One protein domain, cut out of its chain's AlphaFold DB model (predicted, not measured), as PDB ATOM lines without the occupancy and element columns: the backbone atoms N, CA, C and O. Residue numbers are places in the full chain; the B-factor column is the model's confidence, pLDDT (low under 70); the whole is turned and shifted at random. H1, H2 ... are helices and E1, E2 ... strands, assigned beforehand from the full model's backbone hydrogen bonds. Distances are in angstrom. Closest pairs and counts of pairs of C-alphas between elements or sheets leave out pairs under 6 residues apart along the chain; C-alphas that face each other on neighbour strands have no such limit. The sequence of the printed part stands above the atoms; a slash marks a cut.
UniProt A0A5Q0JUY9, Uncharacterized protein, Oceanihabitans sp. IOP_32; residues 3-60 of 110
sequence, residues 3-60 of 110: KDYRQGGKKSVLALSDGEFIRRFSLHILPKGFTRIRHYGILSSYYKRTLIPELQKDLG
ATOM      1  N   LYS A   3     178.999 146.504 166.245       86.44
ATOM      2  CA  LYS A   3     178.728 145.947 167.570       86.44
ATOM      3  C   LYS A   3     178.078 147.030 168.425       86.44
ATOM      4  O   LYS A   3     178.751 147.982 168.816       86.44
ATOM      5  N   ASP A   4     176.785 146.900 168.694       82.88
ATOM      6  CA  ASP A   4     176.041 147.880 169.479       82.88
ATOM      7  C   ASP A   4     176.220 147.611 170.978       82.88
ATOM      8  O   ASP A   4     175.573 146.741 171.562       82.88
ATOM      9  N   TYR A   5     177.120 148.362 171.614       84.06
ATOM     10  CA  TYR A   5     177.386 148.249 173.050       84.06
ATOM     11  C   TYR A   5     176.207 148.695 173.927       84.06
ATOM     12  O   TYR A   5     176.116 148.239 175.066       84.06
ATOM     13  N   ARG A   6     175.276 149.516 173.415       83.62
ATOM     14  CA  ARG A   6     174.055 149.898 174.147       83.62
ATOM     15  C   ARG A   6     173.063 148.736 174.196       83.62
ATOM     16  O   ARG A   6     172.312 148.622 175.156       83.62
ATOM     17  N   GLN A   7     173.120 147.835 173.214       83.06
ATOM     18  CA  GLN A   7     172.322 146.607 173.153       83.06
ATOM     19  C   GLN A   7     173.117 145.351 173.546       83.06
ATOM     20  O   GLN A   7     172.939 144.278 172.966       83.06
ATOM     21  N   GLY A   8     174.038 145.465 174.506       82.75
ATOM     22  CA  GLY A   8     174.784 144.306 175.013       82.75
ATOM     23  C   GLY A   8     175.752 143.685 173.998       82.75
ATOM     24  O   GLY A   8     176.120 142.520 174.115       82.75
ATOM     25  N   GLY A   9     176.175 144.444 172.986       80.75
ATOM     26  CA  GLY A   9     177.143 144.006 171.984       80.75
ATOM     27  C   GLY A   9     176.554 143.149 170.864       80.75
ATOM     28  O   GLY A   9     177.311 142.415 170.219       80.75
ATOM     29  N   LYS A  10     175.240 143.226 170.617       87.56
ATOM     30  CA  LYS A  10     174.608 142.596 169.449       87.56
ATOM     31  C   LYS A  10     175.181 143.179 168.153       87.56
ATOM     32  O   LYS A  10     175.503 144.364 168.072       87.56
ATOM     33  N   LYS A  11     175.339 142.326 167.140       87.25
ATOM     34  CA  LYS A  11     175.779 142.740 165.802       87.25
ATOM     35  C   LYS A  11     174.562 143.237 165.027       87.25
ATOM     36  O   LYS A  11     173.651 142.457 164.779       87.25
ATOM     37  N   SER A  12     174.562 144.503 164.632       86.81
ATOM     38  CA  SER A  12     173.524 145.104 163.791       86.81
ATOM     39  C   SER A  12     174.117 145.600 162.473       86.81
ATOM     40  O   SER A  12     175.328 145.812 162.344       86.81
ATOM     41  N   VAL A  13     173.281 145.746 161.448       85.94
ATOM     42  CA  VAL A  13     173.677 146.415 160.204       85.94
ATOM     43  C   VAL A  13     173.487 147.913 160.417       85.94
ATOM     44  O   VAL A  13     172.376 148.360 160.675       85.94
ATOM     45  N   LEU A  14     174.580 148.678 160.354       85.88
ATOM     46  CA  LEU A  14     174.532 150.137 160.402       85.88
ATOM     47  C   LEU A  14     174.593 150.652 158.966       85.88
ATOM     48  O   LEU A  14     175.658 150.595 158.349       85.88
ATOM     49  N   ALA A  15     173.460 151.119 158.450       88.19
ATOM     50  CA  ALA A  15     173.426 151.875 157.208       88.19
ATOM     51  C   ALA A  15     173.939 153.294 157.494       88.19
ATOM     52  O   ALA A  15     173.455 153.963 158.408       88.19
ATOM     53  N   LEU A  16     174.955 153.722 156.753       90.12
ATOM     54  CA  LEU A  16     175.496 155.077 156.800       90.12
ATOM     55  C   LEU A  16     175.179 155.750 155.469       90.12
ATOM     56  O   LEU A  16     175.192 155.082 154.439       90.12
ATOM     57  N   SER A  17     174.920 157.056 155.493       94.38
ATOM     58  CA  SER A  17     174.924 157.836 154.258       94.38
ATOM     59  C   SER A  17     176.338 157.883 153.681       94.38
ATOM     60  O   SER A  17     177.322 157.803 154.425       94.38
ATOM     61  N   ASP A  18     176.442 158.064 152.368       94.38
ATOM     62  CA  ASP A  18     177.727 158.088 151.662       94.38
ATOM     63  C   ASP A  18     178.694 159.120 152.261       94.38
ATOM     64  O   ASP A  18     179.865 158.823 152.504       94.38
ATOM     65  N   GLY A  19     178.193 160.311 152.606       96.44
ATOM     66  CA  GLY A  19     178.995 161.364 153.234       96.44
ATOM     67  C   GLY A  19     179.540 160.978 154.614       96.44
ATOM     68  O   GLY A  19     180.713 161.215 154.908       96.44
ATOM     69  N   GLU A  20     178.727 160.335 155.455       93.88
ATOM     70  CA  GLU A  20     179.162 159.901 156.789       93.88
ATOM     71  C   GLU A  20     180.122 158.705 156.703       93.88
ATOM     72  O   GLU A  20     181.057 158.597 157.502       93.88
ATOM     73  N   PHE A  21     179.946 157.833 155.706       92.50
ATOM     74  CA  PHE A  21     180.901 156.772 155.409       92.50
ATOM     75  C   PHE A  21     182.264 157.346 155.009       92.50
ATOM     76  O   PHE A  21     183.264 157.000 155.641       92.50
ATOM     77  N   ILE A  22     182.307 158.258 154.031       94.88
ATOM     78  CA  ILE A  22     183.553 158.883 153.558       94.88
ATOM     79  C   ILE A  22     184.253 159.597 154.713       94.88
ATOM     80  O   ILE A  22     185.431 159.353 154.958       94.88
ATOM     81  N   ARG A  23     183.521 160.402 155.493       94.75
ATOM     82  CA  ARG A  23     184.077 161.122 156.645       94.75
ATOM     83  C   ARG A  23     184.743 160.181 157.652       94.75
ATOM     84  O   ARG A  23     185.866 160.443 158.077       94.75
ATOM     85  N   ARG A  24     184.077 159.085 158.041       92.88
ATOM     86  CA  ARG A  24     184.646 158.095 158.975       92.88
ATOM     87  C   ARG A  24     185.816 157.342 158.362       92.88
ATOM     88  O   ARG A  24     186.808 157.110 159.044       92.88
ATOM     89  N   PHE A  25     185.712 156.974 157.088       89.50
ATOM     90  CA  PHE A  25     186.763 156.266 156.373       89.50
ATOM     91  C   PHE A  25     188.038 157.110 156.283       89.50
ATOM     92  O   PHE A  25     189.116 156.615 156.606       89.50
ATOM     93  N   SER A  26     187.920 158.401 155.967       90.56
ATOM     94  CA  SER A  26     189.047 159.333 155.892       90.56
ATOM     95  C   SER A  26     189.824 159.468 157.204       90.56
ATOM     96  O   SER A  26     191.036 159.641 157.154       90.56
ATOM     97  N   LEU A  27     189.184 159.316 158.372       87.00
ATOM     98  CA  LEU A  27     189.882 159.321 159.671       87.00
ATOM     99  C   LEU A  27     190.835 158.130 159.854       87.00
ATOM    100  O   LEU A  27     191.737 158.182 160.688       87.00
ATOM    101  N   HIS A  28     190.634 157.048 159.103       86.12
ATOM    102  CA  HIS A  28     191.495 155.867 159.134       86.12
ATOM    103  C   HIS A  28     192.609 155.909 158.083       86.12
ATOM    104  O   HIS A  28     193.524 155.081 158.126       86.12
ATOM    105  N   ILE A  29     192.553 156.862 157.152       87.62
ATOM    106  CA  ILE A  29     193.582 157.058 156.139       87.62
ATOM    107  C   ILE A  29     194.676 157.932 156.745       87.62
ATOM    108  O   ILE A  29     194.424 159.036 157.220       87.62
ATOM    109  N   LEU A  30     195.911 157.443 156.712       85.12
ATOM    110  CA  LEU A  30     197.069 158.249 157.075       85.12
ATOM    111  C   LEU A  30     197.285 159.318 155.987       85.12
ATOM    112  O   LEU A  30     197.512 158.931 154.835       85.12
ATOM    113  N   PRO A  31     197.221 160.625 156.298       85.81
ATOM    114  CA  PRO A  31     197.397 161.654 155.283       85.81
ATOM    115  C   PRO A  31     198.798 161.589 154.664       85.81
ATOM    116  O   PRO A  31     199.774 161.206 155.316       85.81
ATOM    117  N   LYS A  32     198.914 161.974 153.391       84.75
ATOM    118  CA  LYS A  32     200.204 162.005 152.691       84.75
ATOM    119  C   LYS A  32     201.181 162.927 153.433       84.75
ATOM    120  O   LYS A  32     200.815 164.033 153.813       84.75
ATOM    121  N   GLY A  33     202.412 162.459 153.635       85.88
ATOM    122  CA  GLY A  33     203.442 163.178 154.396       85.88
ATOM    123  C   GLY A  33     203.451 162.873 155.896       85.88
ATOM    124  O   GLY A  33     204.401 163.248 156.577       85.88
ATOM    125  N   PHE A  34     202.460 162.140 156.412       79.19
ATOM    126  CA  PHE A  34     202.487 161.637 157.782       79.19
ATOM    127  C   PHE A  34     203.036 160.212 157.812       79.19
ATOM    128  O   PHE A  34     202.614 159.342 157.050       79.19
ATOM    129  N   THR A  35     203.954 159.953 158.740       79.88
ATOM    130  CA  THR A  35     204.497 158.616 158.995       79.88
ATOM    131  C   THR A  35     203.804 158.027 160.217       79.88
ATOM    132  O   THR A  35     203.661 158.691 161.244       79.88
ATOM    133  N   ARG A  36     203.382 156.758 160.145       78.06
ATOM    134  CA  ARG A  36     202.903 156.038 161.335       78.06
ATOM    135  C   ARG A  36     204.041 155.967 162.352       78.06
ATOM    136  O   ARG A  36     205.043 155.307 162.080       78.06
ATOM    137  N   ILE A  37     203.866 156.590 163.519       75.88
ATOM    138  CA  ILE A  37     204.820 156.463 164.623       75.88
ATOM    139  C   ILE A  37     204.805 155.006 165.079       75.88
ATOM    140  O   ILE A  37     203.823 154.502 165.625       75.88
ATOM    141  N   ARG A  38     205.906 154.314 164.817       75.88
ATOM    142  CA  ARG A  38     206.197 153.003 165.383       75.88
ATOM    143  C   ARG A  38     207.201 153.242 166.501       75.88
ATOM    144  O   ARG A  38     208.186 153.948 166.308       75.88
ATOM    145  N   HIS A  39     206.931 152.704 167.681       81.56
ATOM    146  CA  HIS A  39     207.867 152.823 168.790       81.56
ATOM    147  C   HIS A  39     209.076 151.916 168.541       81.56
ATOM    148  O   HIS A  39     208.923 150.701 168.403       81.56
ATOM    149  N   TYR A  40     210.267 152.509 168.509       79.88
ATOM    150  CA  TYR A  40     211.545 151.813 168.362       79.88
ATOM    151  C   TYR A  40     212.453 152.076 169.569       79.88
ATOM    152  O   TYR A  40     212.141 152.907 170.425       79.88
ATOM    153  N   GLY A  41     213.554 151.326 169.659       85.88
ATOM    154  CA  GLY A  41     214.511 151.440 170.760       85.88
ATOM    155  C   GLY A  41     213.852 151.186 172.116       85.88
ATOM    156  O   GLY A  41     213.133 150.197 172.289       85.88
ATOM    157  N   ILE A  42     214.053 152.115 173.050       85.50
ATOM    158  CA  ILE A  42     213.613 152.004 174.449       85.50
ATOM    159  C   ILE A  42     212.088 151.876 174.607       85.50
ATOM    160  O   ILE A  42     211.619 151.231 175.540       85.50
ATOM    161  N   LEU A  43     211.298 152.439 173.681       84.06
ATOM    162  CA  LEU A  43     209.827 152.381 173.717       84.06
ATOM    163  C   LEU A  43     209.247 151.205 172.920       84.06
ATOM    164  O   LEU A  43     208.027 151.011 172.896       84.06
ATOM    165  N   SER A  44     210.091 150.414 172.254       88.62
ATOM    166  CA  SER A  44     209.635 149.246 171.500       88.62
ATOM    167  C   SER A  44     208.980 148.209 172.417       88.62
ATOM    168  O   SER A  44     209.359 148.046 173.573       88.62
ATOM    169  N   SER A  45     208.000 147.458 171.907       85.19
ATOM    170  CA  SER A  45     207.282 146.453 172.710       85.19
ATOM    171  C   SER A  45     208.187 145.386 173.334       85.19
ATOM    172  O   SER A  45     207.831 144.864 174.389       85.19
ATOM    173  N   TYR A  46     209.323 145.084 172.698       86.94
ATOM    174  CA  TYR A  46     210.312 144.123 173.182       86.94
ATOM    175  C   TYR A  46     211.122 144.693 174.356       86.94
ATOM    176  O   TYR A  46     211.099 144.131 175.446       86.94
ATOM    177  N   TYR A  47     211.759 145.853 174.165       89.06
ATOM    178  CA  TYR A  47     212.691 146.423 175.145       89.06
ATOM    179  C   TYR A  47     212.018 147.229 176.259       89.06
ATOM    180  O   TYR A  47     212.560 147.336 177.356       89.06
ATOM    181  N   LYS A  48     210.812 147.766 176.042       90.31
ATOM    182  CA  LYS A  48     210.168 148.663 177.018       90.31
ATOM    183  C   LYS A  48     209.925 148.033 178.389       90.31
ATOM    184  O   LYS A  48     209.821 148.754 179.372       90.31
ATOM    185  N   ARG A  49     209.776 146.704 178.468       89.56
ATOM    186  CA  ARG A  49     209.516 146.010 179.741       89.56
ATOM    187  C   ARG A  49     210.740 145.989 180.652       89.56
ATOM    188  O   ARG A  49     210.559 146.004 181.862       89.56
ATOM    189  N   THR A  50     211.937 145.951 180.078       92.25
ATOM    190  CA  THR A  50     213.202 145.895 180.818       92.25
ATOM    191  C   THR A  50     213.806 147.287 180.985       92.25
ATOM    192  O   THR A  50     214.141 147.668 182.100       92.25
ATOM    193  N   LEU A  51     213.831 148.090 179.915       92.06
ATOM    194  CA  LEU A  51     214.504 149.392 179.919       92.06
ATOM    195  C   LEU A  51     213.740 150.482 180.679       92.06
ATOM    196  O   LEU A  51     214.364 151.343 181.287       92.06
ATOM    197  N   ILE A  52     212.400 150.493 180.667       90.38
ATOM    198  CA  ILE A  52     211.644 151.549 181.371       90.38
ATOM    199  C   ILE A  52     211.895 151.515 182.890       90.38
ATOM    200  O   ILE A  52     212.146 152.580 183.448       90.38
ATOM    201  N   PRO A  53     211.845 150.354 183.577       90.69
ATOM    202  CA  PRO A  53     212.189 150.283 184.997       90.69
ATOM    203  C   PRO A  53     213.608 150.758 185.319       90.69
ATOM    204  O   PRO A  53     213.796 151.405 186.343       90.69
ATOM    205  N   GLU A  54     214.591 150.448 184.470       92.31
ATOM    206  CA  GLU A  54     215.983 150.899 184.636       92.31
ATOM    207  C   GLU A  54     216.080 152.421 184.503       92.31
ATOM    208  O   GLU A  54     216.524 153.095 185.427       92.31
ATOM    209  N   LEU A  55     215.511 152.986 183.435       91.06
ATOM    210  CA  LEU A  55     215.475 154.435 183.229       91.06
ATOM    211  C   LEU A  55     214.741 155.177 184.355       91.06
ATOM    212  O   LEU A  55     215.129 156.282 184.711       91.06
ATOM    213  N   GLN A  56     213.689 154.588 184.931       91.56
ATOM    214  CA  GLN A  56     212.978 155.169 186.075       91.56
ATOM    215  C   GLN A  56     213.797 155.153 187.370       91.56
ATOM    216  O   GLN A  56     213.543 155.990 188.235       91.56
ATOM    217  N   LYS A  57     214.743 154.217 187.528       91.75
ATOM    218  CA  LYS A  57     215.688 154.232 188.654       91.75
ATOM    219  C   LYS A  57     216.706 155.353 188.483       91.75
ATOM    220  O   LYS A  57     216.954 156.073 189.443       91.75
ATOM    221  N   ASP A  58     217.229 155.519 187.272       93.38
ATOM    222  CA  ASP A  58     218.315 156.466 186.997       93.38
ATOM    223  C   ASP A  58     217.828 157.919 186.911       93.38
ATOM    224  O   ASP A  58     218.458 158.827 187.445       93.38
ATOM    225  N   LEU A  59     216.691 158.151 186.247       92.56
ATOM    226  CA  LEU A  59     216.132 159.490 186.009       92.56
ATOM    227  C   LEU A  59     215.094 159.904 187.061       92.56
ATOM    228  O   LEU A  59     214.622 161.041 187.054       92.56
ATOM    229  N   GLY A  60     214.710 158.979 187.940       88.75
ATOM    230  CA  GLY A  60     213.572 159.137 188.831       88.75
ATOM    231  C   GLY A  60     212.239 158.848 188.137       88.75
ATOM    232  O   GLY A  60     212.051 159.007 186.925       88.75
TER     233      GLY A  60
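This is residues 3 to 60 of the 110 residues of an uncharacterized protein of Oceanihabitans sp. IOP_32 (UniProt A0A5Q0JUY9). Little regular structure is present: the printed part is an open, wandering chain with two separate helices, H1 and H2, joined by a long bare arm, residues 27 to 47, and with a small loop before H1 in which residues 3 to 4 fold back beside E1. The longest helix, H2, ends this string of parts, and there is no packed core. The printed part has 58 residues, 23 of them in named elements, in the order E1, H1, H2; the class is mostly helix. It is extended, with a radius of gyration of the C-alphas of 20.3 A, and flat, spanning 54 by 37 by 19 A.

H2, residues 48 to 58, measures 15.1 A from its first C-alpha to its last, at (218.315, 156.466, 186.997). H1, residues 18 to 26, measures 12.1 A. E1, residues 10 to 12, begins with C-alpha 10 at (174.608, 142.596, 169.449).

H2 is apart from H1 and from E1, and H1 and E1 are apart too. E1 pairs with no named strand, but residues 3 to 4 pair antiparallel with its residues 10 to 11. In H1 every O i to N i+4 pair is within hydrogen-bond range, in H2 5 of 7.

The C-alphas of Ser 17 and Asp 58, the two farthest apart, are 54.4 A apart. The link from H1 to H2, residues 27 to 47, is long; residues 25 to 38 stand free. The printed part has no cut, and no printed residue is under 70 in pLDDT.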